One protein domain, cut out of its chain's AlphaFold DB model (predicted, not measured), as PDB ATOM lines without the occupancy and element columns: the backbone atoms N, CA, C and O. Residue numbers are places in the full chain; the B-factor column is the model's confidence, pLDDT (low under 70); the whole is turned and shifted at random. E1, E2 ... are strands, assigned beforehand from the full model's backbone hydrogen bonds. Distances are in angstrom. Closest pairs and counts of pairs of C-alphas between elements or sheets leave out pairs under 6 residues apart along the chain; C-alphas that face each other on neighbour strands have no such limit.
ATOM      1  N   ALA A   2     165.438 176.372 120.642       64.81
ATOM      2  CA  ALA A   2     164.832 175.850 119.420       64.81
ATOM      3  C   ALA A   2     163.334 176.178 119.441       64.81
ATOM      4  O   ALA A   2     162.676 175.933 120.449       64.81
ATOM      5  N   TYR A   3     162.818 176.754 118.357       79.94
ATOM      6  CA  TYR A   3     161.383 176.949 118.165       79.94
ATOM      7  C   TYR A   3     160.855 175.791 117.323       79.94
ATOM      8  O   TYR A   3     161.418 175.493 116.269       79.94
ATOM      9  N   CYS A   4     159.785 175.149 117.782       81.56
ATOM     10  CA  CYS A   4     159.170 174.014 117.101       81.56
ATOM     11  C   CYS A   4     157.697 174.331 116.850       81.56
ATOM     12  O   CYS A   4     157.003 174.800 117.752       81.56
ATOM     13  N   ALA A   5     157.220 174.064 115.636       85.75
ATOM     14  CA  ALA A   5     155.796 174.094 115.337       85.75
ATOM     15  C   ALA A   5     155.182 172.748 115.730       85.75
ATOM     16  O   ALA A   5     155.696 171.694 115.352       85.75
ATOM     17  N   LEU A   6     154.103 172.787 116.510       85.62
ATOM     18  CA  LEU A   6     153.373 171.593 116.900       85.62
ATOM     19  C   LEU A   6     152.134 171.434 116.026       85.62
ATOM     20  O   LEU A   6     151.158 172.156 116.200       85.62
ATOM     21  N   GLU A   7     152.192 170.495 115.087       82.56
ATOM     22  CA  GLU A   7     151.142 170.322 114.075       82.56
ATOM     23  C   GLU A   7     150.146 169.212 114.426       82.56
ATOM     24  O   GLU A   7     148.987 169.269 114.022       82.56
ATOM     25  N   ASN A   8     150.581 168.193 115.180       88.56
ATOM     26  CA  ASN A   8     149.794 166.982 115.374       88.56
ATOM     27  C   ASN A   8     149.686 166.566 116.844       88.56
ATOM     28  O   ASN A   8     150.691 166.247 117.490       88.56
ATOM     29  N   LEU A   9     148.447 166.502 117.335       91.81
ATOM     30  CA  LEU A   9     148.081 165.956 118.638       91.81
ATOM     31  C   LEU A   9     147.191 164.731 118.434       91.81
ATOM     32  O   LEU A   9     146.252 164.762 117.637       91.81
ATOM     33  N   TYR A  10     147.482 163.666 119.175       92.44
ATOM     34  CA  TYR A  10     146.773 162.400 119.062       92.44
ATOM     35  C   TYR A  10     146.235 161.933 120.408       92.44
ATOM     36  O   TYR A  10     146.926 162.003 121.425       92.44
ATOM     37  N   LEU A  11     145.032 161.371 120.407       92.38
ATOM     38  CA  LEU A  11     144.514 160.603 121.529       92.38
ATOM     39  C   LEU A  11     144.815 159.119 121.314       92.38
ATOM     40  O   LEU A  11     144.505 158.549 120.268       92.38
ATOM     41  N   LEU A  12     145.460 158.503 122.304       90.75
ATOM     42  CA  LEU A  12     145.917 157.116 122.241       90.75
ATOM     43  C   LEU A  12     144.788 156.171 122.684       90.75
ATOM     44  O   LEU A  12     144.601 155.956 123.880       90.75
ATOM     45  N   MET A  13     144.078 155.557 121.731       89.44
ATOM     46  CA  MET A  13     143.016 154.559 121.980       89.44
ATOM     47  C   MET A  13     143.554 153.115 121.943       89.44
ATOM     48  O   MET A  13     142.890 152.165 121.526       89.44
ATOM     49  N   GLY A  14     144.815 152.931 122.342       87.75
ATOM     50  CA  GLY A  14     145.531 151.658 122.263       87.75
ATOM     51  C   GLY A  14     146.086 151.384 120.864       87.75
ATOM     52  O   GLY A  14     147.283 151.553 120.647       87.75
ATOM     53  N   ARG A  15     145.243 150.935 119.923       87.19
ATOM     54  CA  ARG A  15     145.667 150.651 118.531       87.19
ATOM     55  C   ARG A  15     145.409 151.808 117.572       87.19
ATOM     56  O   ARG A  15     146.153 151.967 116.611       87.19
ATOM     57  N   GLU A  16     144.354 152.571 117.823       89.50
ATOM     58  CA  GLU A  16     143.927 153.679 116.975       89.50
ATOM     59  C   GLU A  16     144.430 155.012 117.543       89.50
ATOM     60  O   GLU A  16     144.590 155.173 118.759       89.50
ATOM     61  N   LEU A  17     144.721 155.948 116.639       90.12
ATOM     62  CA  LEU A  17     145.199 157.297 116.929       90.12
ATOM     63  C   LEU A  17     144.168 158.279 116.381       90.12
ATOM     64  O   LEU A  17     144.012 158.388 115.164       90.12
ATOM     65  N   GLU A  18     143.476 158.990 117.264       90.94
ATOM     66  CA  GLU A  18     142.517 160.021 116.862       90.94
ATOM     67  C   GLU A  18     143.178 161.395 116.894       90.94
ATOM     68  O   GLU A  18     143.834 161.746 117.872       90.94
ATOM     69  N   TYR A  19     143.013 162.176 115.827       92.81
ATOM     70  CA  TYR A  19     143.541 163.536 115.759       92.81
ATOM     71  C   TYR A  19     142.678 164.496 116.582       92.81
ATOM     72  O   TYR A  19     141.452 164.478 116.462       92.81
ATOM     73  N   LEU A  20     143.315 165.358 117.377       91.12
ATOM     74  CA  LEU A  20     142.639 166.370 118.190       91.12
ATOM     75  C   LEU A  20     143.230 167.764 117.960       91.12
ATOM     76  O   LEU A  20     144.437 167.922 117.823       91.12
ATOM     77  N   GLU A  21     142.385 168.793 118.003       90.62
ATOM     78  CA  GLU A  21     142.827 170.198 117.947       90.62
ATOM     79  C   GLU A  21     143.225 170.748 119.328       90.62
ATOM     80  O   GLU A  21     144.013 171.684 119.439       90.62
ATOM     81  N   GLY A  22     142.695 170.164 120.404       88.69
ATOM     82  CA  GLY A  22     142.958 170.601 121.770       88.69
ATOM     83  C   GLY A  22     142.541 169.552 122.793       88.69
ATOM     84  O   GLY A  22     141.659 168.732 122.538       88.69
ATOM     85  N   VAL A  23     143.193 169.569 123.955       89.62
ATOM     86  CA  VAL A  23     143.008 168.562 125.008       89.62
ATOM     87  C   VAL A  23     142.781 169.256 126.358       89.62
ATOM     88  O   VAL A  23     143.517 170.193 126.681       89.62
ATOM     89  N   PRO A  24     141.790 168.831 127.170       92.69
ATOM     90  CA  PRO A  24     141.611 169.372 128.515       92.69
ATOM     91  C   PRO A  24     142.780 168.998 129.445       92.69
ATOM     92  O   PRO A  24     143.435 167.972 129.228       92.69
ATOM     93  N   PRO A  25     143.030 169.772 130.517       92.31
ATOM     94  CA  PRO A  25     144.100 169.477 131.466       92.31
ATOM     95  C   PRO A  25     143.877 168.131 132.175       92.31
ATOM     96  O   PRO A  25     142.757 167.800 132.555       92.31
ATOM     97  N   GLY A  26     144.964 167.380 132.383       89.94
ATOM     98  CA  GLY A  26     144.959 166.096 133.097       89.94
ATOM     99  C   GLY A  26     144.841 164.845 132.218       89.94
ATOM    100  O   GLY A  26     144.842 163.741 132.753       89.94
ATOM    101  N   ASN A  27     144.769 164.989 130.893       90.44
ATOM    102  CA  ASN A  27     144.702 163.854 129.969       90.44
ATOM    103  C   ASN A  27     146.082 163.428 129.453       90.44
ATOM    104  O   ASN A  27     147.000 164.241 129.339       90.44
ATOM    105  N   VAL A  28     146.194 162.151 129.077       90.44
ATOM    106  CA  VAL A  28     147.355 161.604 128.364       90.44
ATOM    107  C   VAL A  28     147.122 161.754 126.865       90.44
ATOM    108  O   VAL A  28     146.087 161.336 126.349       90.44
ATOM    109  N   LEU A  29     148.087 162.343 126.168       91.50
ATOM    110  CA  LEU A  29     148.028 162.591 124.732       91.50
ATOM    111  C   LEU A  29     149.365 162.233 124.078       91.50
ATOM    112  O   LEU A  29     150.423 162.328 124.701       91.50
ATOM    113  N   GLY A  30     149.309 161.817 122.819       89.50
ATOM    114  CA  GLY A  30     150.466 161.632 121.958       89.50
ATOM    115  C   GLY A  30     150.782 162.917 121.202       89.50
ATOM    116  O   GLY A  30     149.882 163.610 120.728       89.50
ATOM    117  N   ILE A  31     152.067 163.226 121.070       89.69
ATOM    118  CA  ILE A  31     152.544 164.404 120.350       89.69
ATOM    119  C   ILE A  31     153.332 163.943 119.124       89.69
ATOM    120  O   ILE A  31     154.298 163.190 119.253       89.69
ATOM    121  N   GLY A  32     152.921 164.384 117.936       87.12
ATOM    122  CA  GLY A  32     153.625 164.097 116.687       87.12
ATOM    123  C   GLY A  32     154.731 165.109 116.388       87.12
ATOM    124  O   GLY A  32     154.612 166.287 116.707       87.12
ATOM    125  N   GLY A  33     155.806 164.656 115.736       84.06
ATOM    126  CA  GLY A  33     156.823 165.538 115.141       84.06
ATOM    127  C   GLY A  33     157.901 166.085 116.087       84.06
ATOM    128  O   GLY A  33     158.832 166.727 115.619       84.06
ATOM    129  N   LEU A  34     157.840 165.801 117.393       84.56
ATOM    130  CA  LEU A  34     158.834 166.284 118.371       84.56
ATOM    131  C   LEU A  34     159.959 165.290 118.698       84.56
ATOM    132  O   LEU A  34     160.691 165.472 119.671       84.56
ATOM    133  N   GLN A  35     160.118 164.251 117.883       79.50
ATOM    134  CA  GLN A  35     161.082 163.179 118.123       79.50
ATOM    135  C   GLN A  35     162.528 163.682 118.222       79.50
ATOM    136  O   GLN A  35     163.279 163.194 119.054       79.50
ATOM    137  N   ASP A  36     162.922 164.675 117.428       81.38
ATOM    138  CA  ASP A  36     164.313 165.148 117.416       81.38
ATOM    139  C   ASP A  36     164.637 166.131 118.556       81.38
ATOM    140  O   ASP A  36     165.807 166.364 118.860       81.38
ATOM    141  N   PHE A  37     163.615 166.696 119.207       83.38
ATOM    142  CA  PHE A  37     163.779 167.730 120.236       83.38
ATOM    143  C   PHE A  37     163.709 167.177 121.661       83.38
ATOM    144  O   PHE A  37     164.260 167.772 122.588       83.38
ATOM    145  N   VAL A  38     163.033 166.043 121.850       83.31
ATOM    146  CA  VAL A  38     162.865 165.413 123.160       83.31
ATOM    147  C   VAL A  38     163.867 164.273 123.305       83.31
ATOM    148  O   VAL A  38     163.840 163.304 122.556       83.31
ATOM    149  N   LEU A  39     164.759 164.370 124.293       76.56
ATOM    150  CA  LEU A  39     165.725 163.303 124.573       76.56
ATOM    151  C   LEU A  39     165.100 162.146 125.356       76.56
ATOM    152  O   LEU A  39     165.126 161.012 124.900       76.56
ATOM    153  N   LYS A  40     164.583 162.431 126.553       78.94
ATOM    154  CA  LYS A  40     164.052 161.420 127.483       78.94
ATOM    155  C   LYS A  40     162.803 161.929 128.180       78.94
ATOM    156  O   LYS A  40     161.736 161.343 128.103       78.94
ATOM    157  N   SER A  41     162.937 163.103 128.777       81.19
ATOM    158  CA  SER A  41     161.837 163.907 129.289       81.19
ATOM    159  C   SER A  41     162.099 165.356 128.913       81.19
ATOM    160  O   SER A  41     163.230 165.828 129.036       81.19
ATOM    161  N   ALA A  42     161.069 166.068 128.472       81.94
ATOM    162  CA  ALA A  42     161.140 167.499 128.223       81.94
ATOM    163  C   ALA A  42     159.850 168.155 128.707       81.94
ATOM    164  O   ALA A  42     158.761 167.618 128.516       81.94
ATOM    165  N   THR A  43     159.982 169.323 129.329       86.94
ATOM    166  CA  THR A  43     158.834 170.186 129.611       86.94
ATOM    167  C   THR A  43     158.656 171.118 128.426       86.94
ATOM    168  O   THR A  43     159.504 171.969 128.177       86.94
ATOM    169  N   LEU A  44     157.578 170.921 127.671       87.19
ATOM    170  CA  LEU A  44     157.240 171.772 126.537       87.19
ATOM    171  C   LEU A  44     156.470 172.992 127.039       87.19
ATOM    172  O   LEU A  44     155.518 172.858 127.809       87.19
ATOM    173  N   CYS A  45     156.863 174.177 126.585       87.31
ATOM    174  CA  CYS A  45     156.152 175.408 126.884       87.31
ATOM    175  C   CYS A  45     156.124 176.320 125.664       87.31
ATOM    176  O   CYS A  45     157.085 176.384 124.900       87.31
ATOM    177  N   SER A  46     155.012 177.029 125.494       87.19
ATOM    178  CA  SER A  46     154.880 178.099 124.504       87.19
ATOM    179  C   SER A  46     155.556 179.395 124.955       87.19
ATOM    180  O   SER A  46     155.906 180.229 124.125       87.19
ATOM    181  N   LEU A  47     155.735 179.577 126.267       87.81
ATOM    182  CA  LEU A  47     156.415 180.727 126.850       87.81
ATOM    183  C   LEU A  47     157.932 180.493 126.880       87.81
ATOM    184  O   LEU A  47     158.376 179.360 127.073       87.81
ATOM    185  N   PRO A  48     158.742 181.561 126.768       79.19
ATOM    186  CA  PRO A  48     160.200 181.449 126.801       79.19
ATOM    187  C   PRO A  48     160.749 181.043 128.177       79.19
ATOM    188  O   PRO A  48     161.880 180.575 128.265       79.19
ATOM    189  N   SER A  49     159.976 181.236 129.249       78.75
ATOM    190  CA  SER A  49     160.380 180.898 130.612       78.75
ATOM    191  C   SER A  49     159.245 180.186 131.335       78.75
ATOM    192  O   SER A  49     158.173 180.754 131.554       78.75
ATOM    193  N   CYS A  50     159.493 178.932 131.698       78.38
ATOM    194  CA  CYS A  50     158.626 178.127 132.541       78.38
ATOM    195  C   CYS A  50     159.482 177.293 133.502       78.38
ATOM    196  O   CYS A  50     160.518 176.762 133.089       78.38
ATOM    197  N   PRO A  51     159.060 177.119 134.765       76.19
ATOM    198  CA  PRO A  51     159.668 176.123 135.632       76.19
ATOM    199  C   PRO A  51     159.508 174.731 134.999       76.19
ATOM    200  O   PRO A  51     158.389 174.378 134.615       76.19
ATOM    201  N   PRO A  52     160.586 173.940 134.862       80.44
ATOM    202  CA  PRO A  52     160.471 172.580 134.355       80.44
ATOM    203  C   PRO A  52     159.637 171.727 135.319       80.44
ATOM    204  O   PRO A  52     159.706 171.899 136.541       80.44
ATOM    205  N   PHE A  53     158.866 170.784 134.779       82.75
ATOM    206  CA  PHE A  53     158.248 169.746 135.596       82.75
ATOM    207  C   PHE A  53     159.317 168.852 136.228       82.75
ATOM    208  O   PHE A  53     160.436 168.731 135.724       82.75
ATOM    209  N   ILE A  54     158.946 168.221 137.343       74.06
ATOM    210  CA  ILE A  54     159.813 167.292 138.067       74.06
ATOM    211  C   ILE A  54     160.169 166.140 137.113       74.06
ATOM    212  O   ILE A  54     159.251 165.524 136.560       74.06
ATOM    213  N   PRO A  55     161.466 165.856 136.889       69.75
ATOM    214  CA  PRO A  55     161.885 164.701 136.110       69.75
ATOM    215  C   PRO A  55     161.284 163.413 136.678       69.75
ATOM    216  O   PRO A  55     161.063 163.290 137.882       69.75
ATOM    217  N   LEU A  56     161.020 162.436 135.813       68.62
ATOM    218  CA  LEU A  56     160.601 161.113 136.265       68.62
ATOM    219  C   LEU A  56     161.761 160.461 137.029       68.62
ATOM    220  O   LEU A  56     162.819 160.207 136.453       68.62
ATOM    221  N   ASN A  57     161.550 160.197 138.317       62.91
ATOM    222  CA  ASN A  57     162.471 159.411 139.128       62.91
ATOM    223  C   ASN A  57     162.195 157.932 138.860       62.91
ATOM    224  O   ASN A  57     161.088 157.454 139.105       62.91
ATOM    225  N   PHE A  58     163.188 157.219 138.339       66.62
ATOM    226  CA  PHE A  58     163.102 155.777 138.128       66.62
ATOM    227  C   PHE A  58     163.734 155.059 139.314       66.62
ATOM    228  O   PHE A  58     164.835 155.403 139.732       66.62
TER     229      PHE A  58
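What this domain is: This is residues 2 to 58 of the 465 residues of the protein "Elongation factor Tu GTP binding domain containing 1 isoform 2" of Pan troglodytes (UniProt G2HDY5). There is little regular structure here: a small two-stranded hairpin, E1 then E2, sits at one end, and a long looping stretch, residues 21 to 58, winds away from it. Residues 30 to 31 of that stretch come back to pair with E1. The printed part has 57 residues, 10 of them in named strands, with no named helix; its class is all strand. It is only just loose, close to compact, with a radius of gyration of the C-alphas of 12.7 A and spans of 32 by 29 by 24 A.

How they stand to each other: E1, residues 9 to 13, and E2, residues 16 to 20, are antiparallel neighbours at 145 degrees, forming a hairpin with a tight link. The C-alphas of Tyr 10 and Tyr 19, which face each other, are 4.8 A apart. N 11 and O 18, at 2.8 A, are within hydrogen-bond range. Residues 9 to 10 of E1 pair antiparallel with residues 30 to 31.

Where its parts are: E1 begins at C-alpha 9 (148.081, 165.956, 118.638) and measures 12.9 A. E2 measures 12.8 A and ends at C-alpha 20 (142.639, 166.370, 118.190).

The domain as a whole: The C-alphas farthest apart, those of Arg 15 and Ser 49, are 35.7 A apart. The printed part has no cut. Model confidence is under 70 at residue 2 and residues 55 to 58.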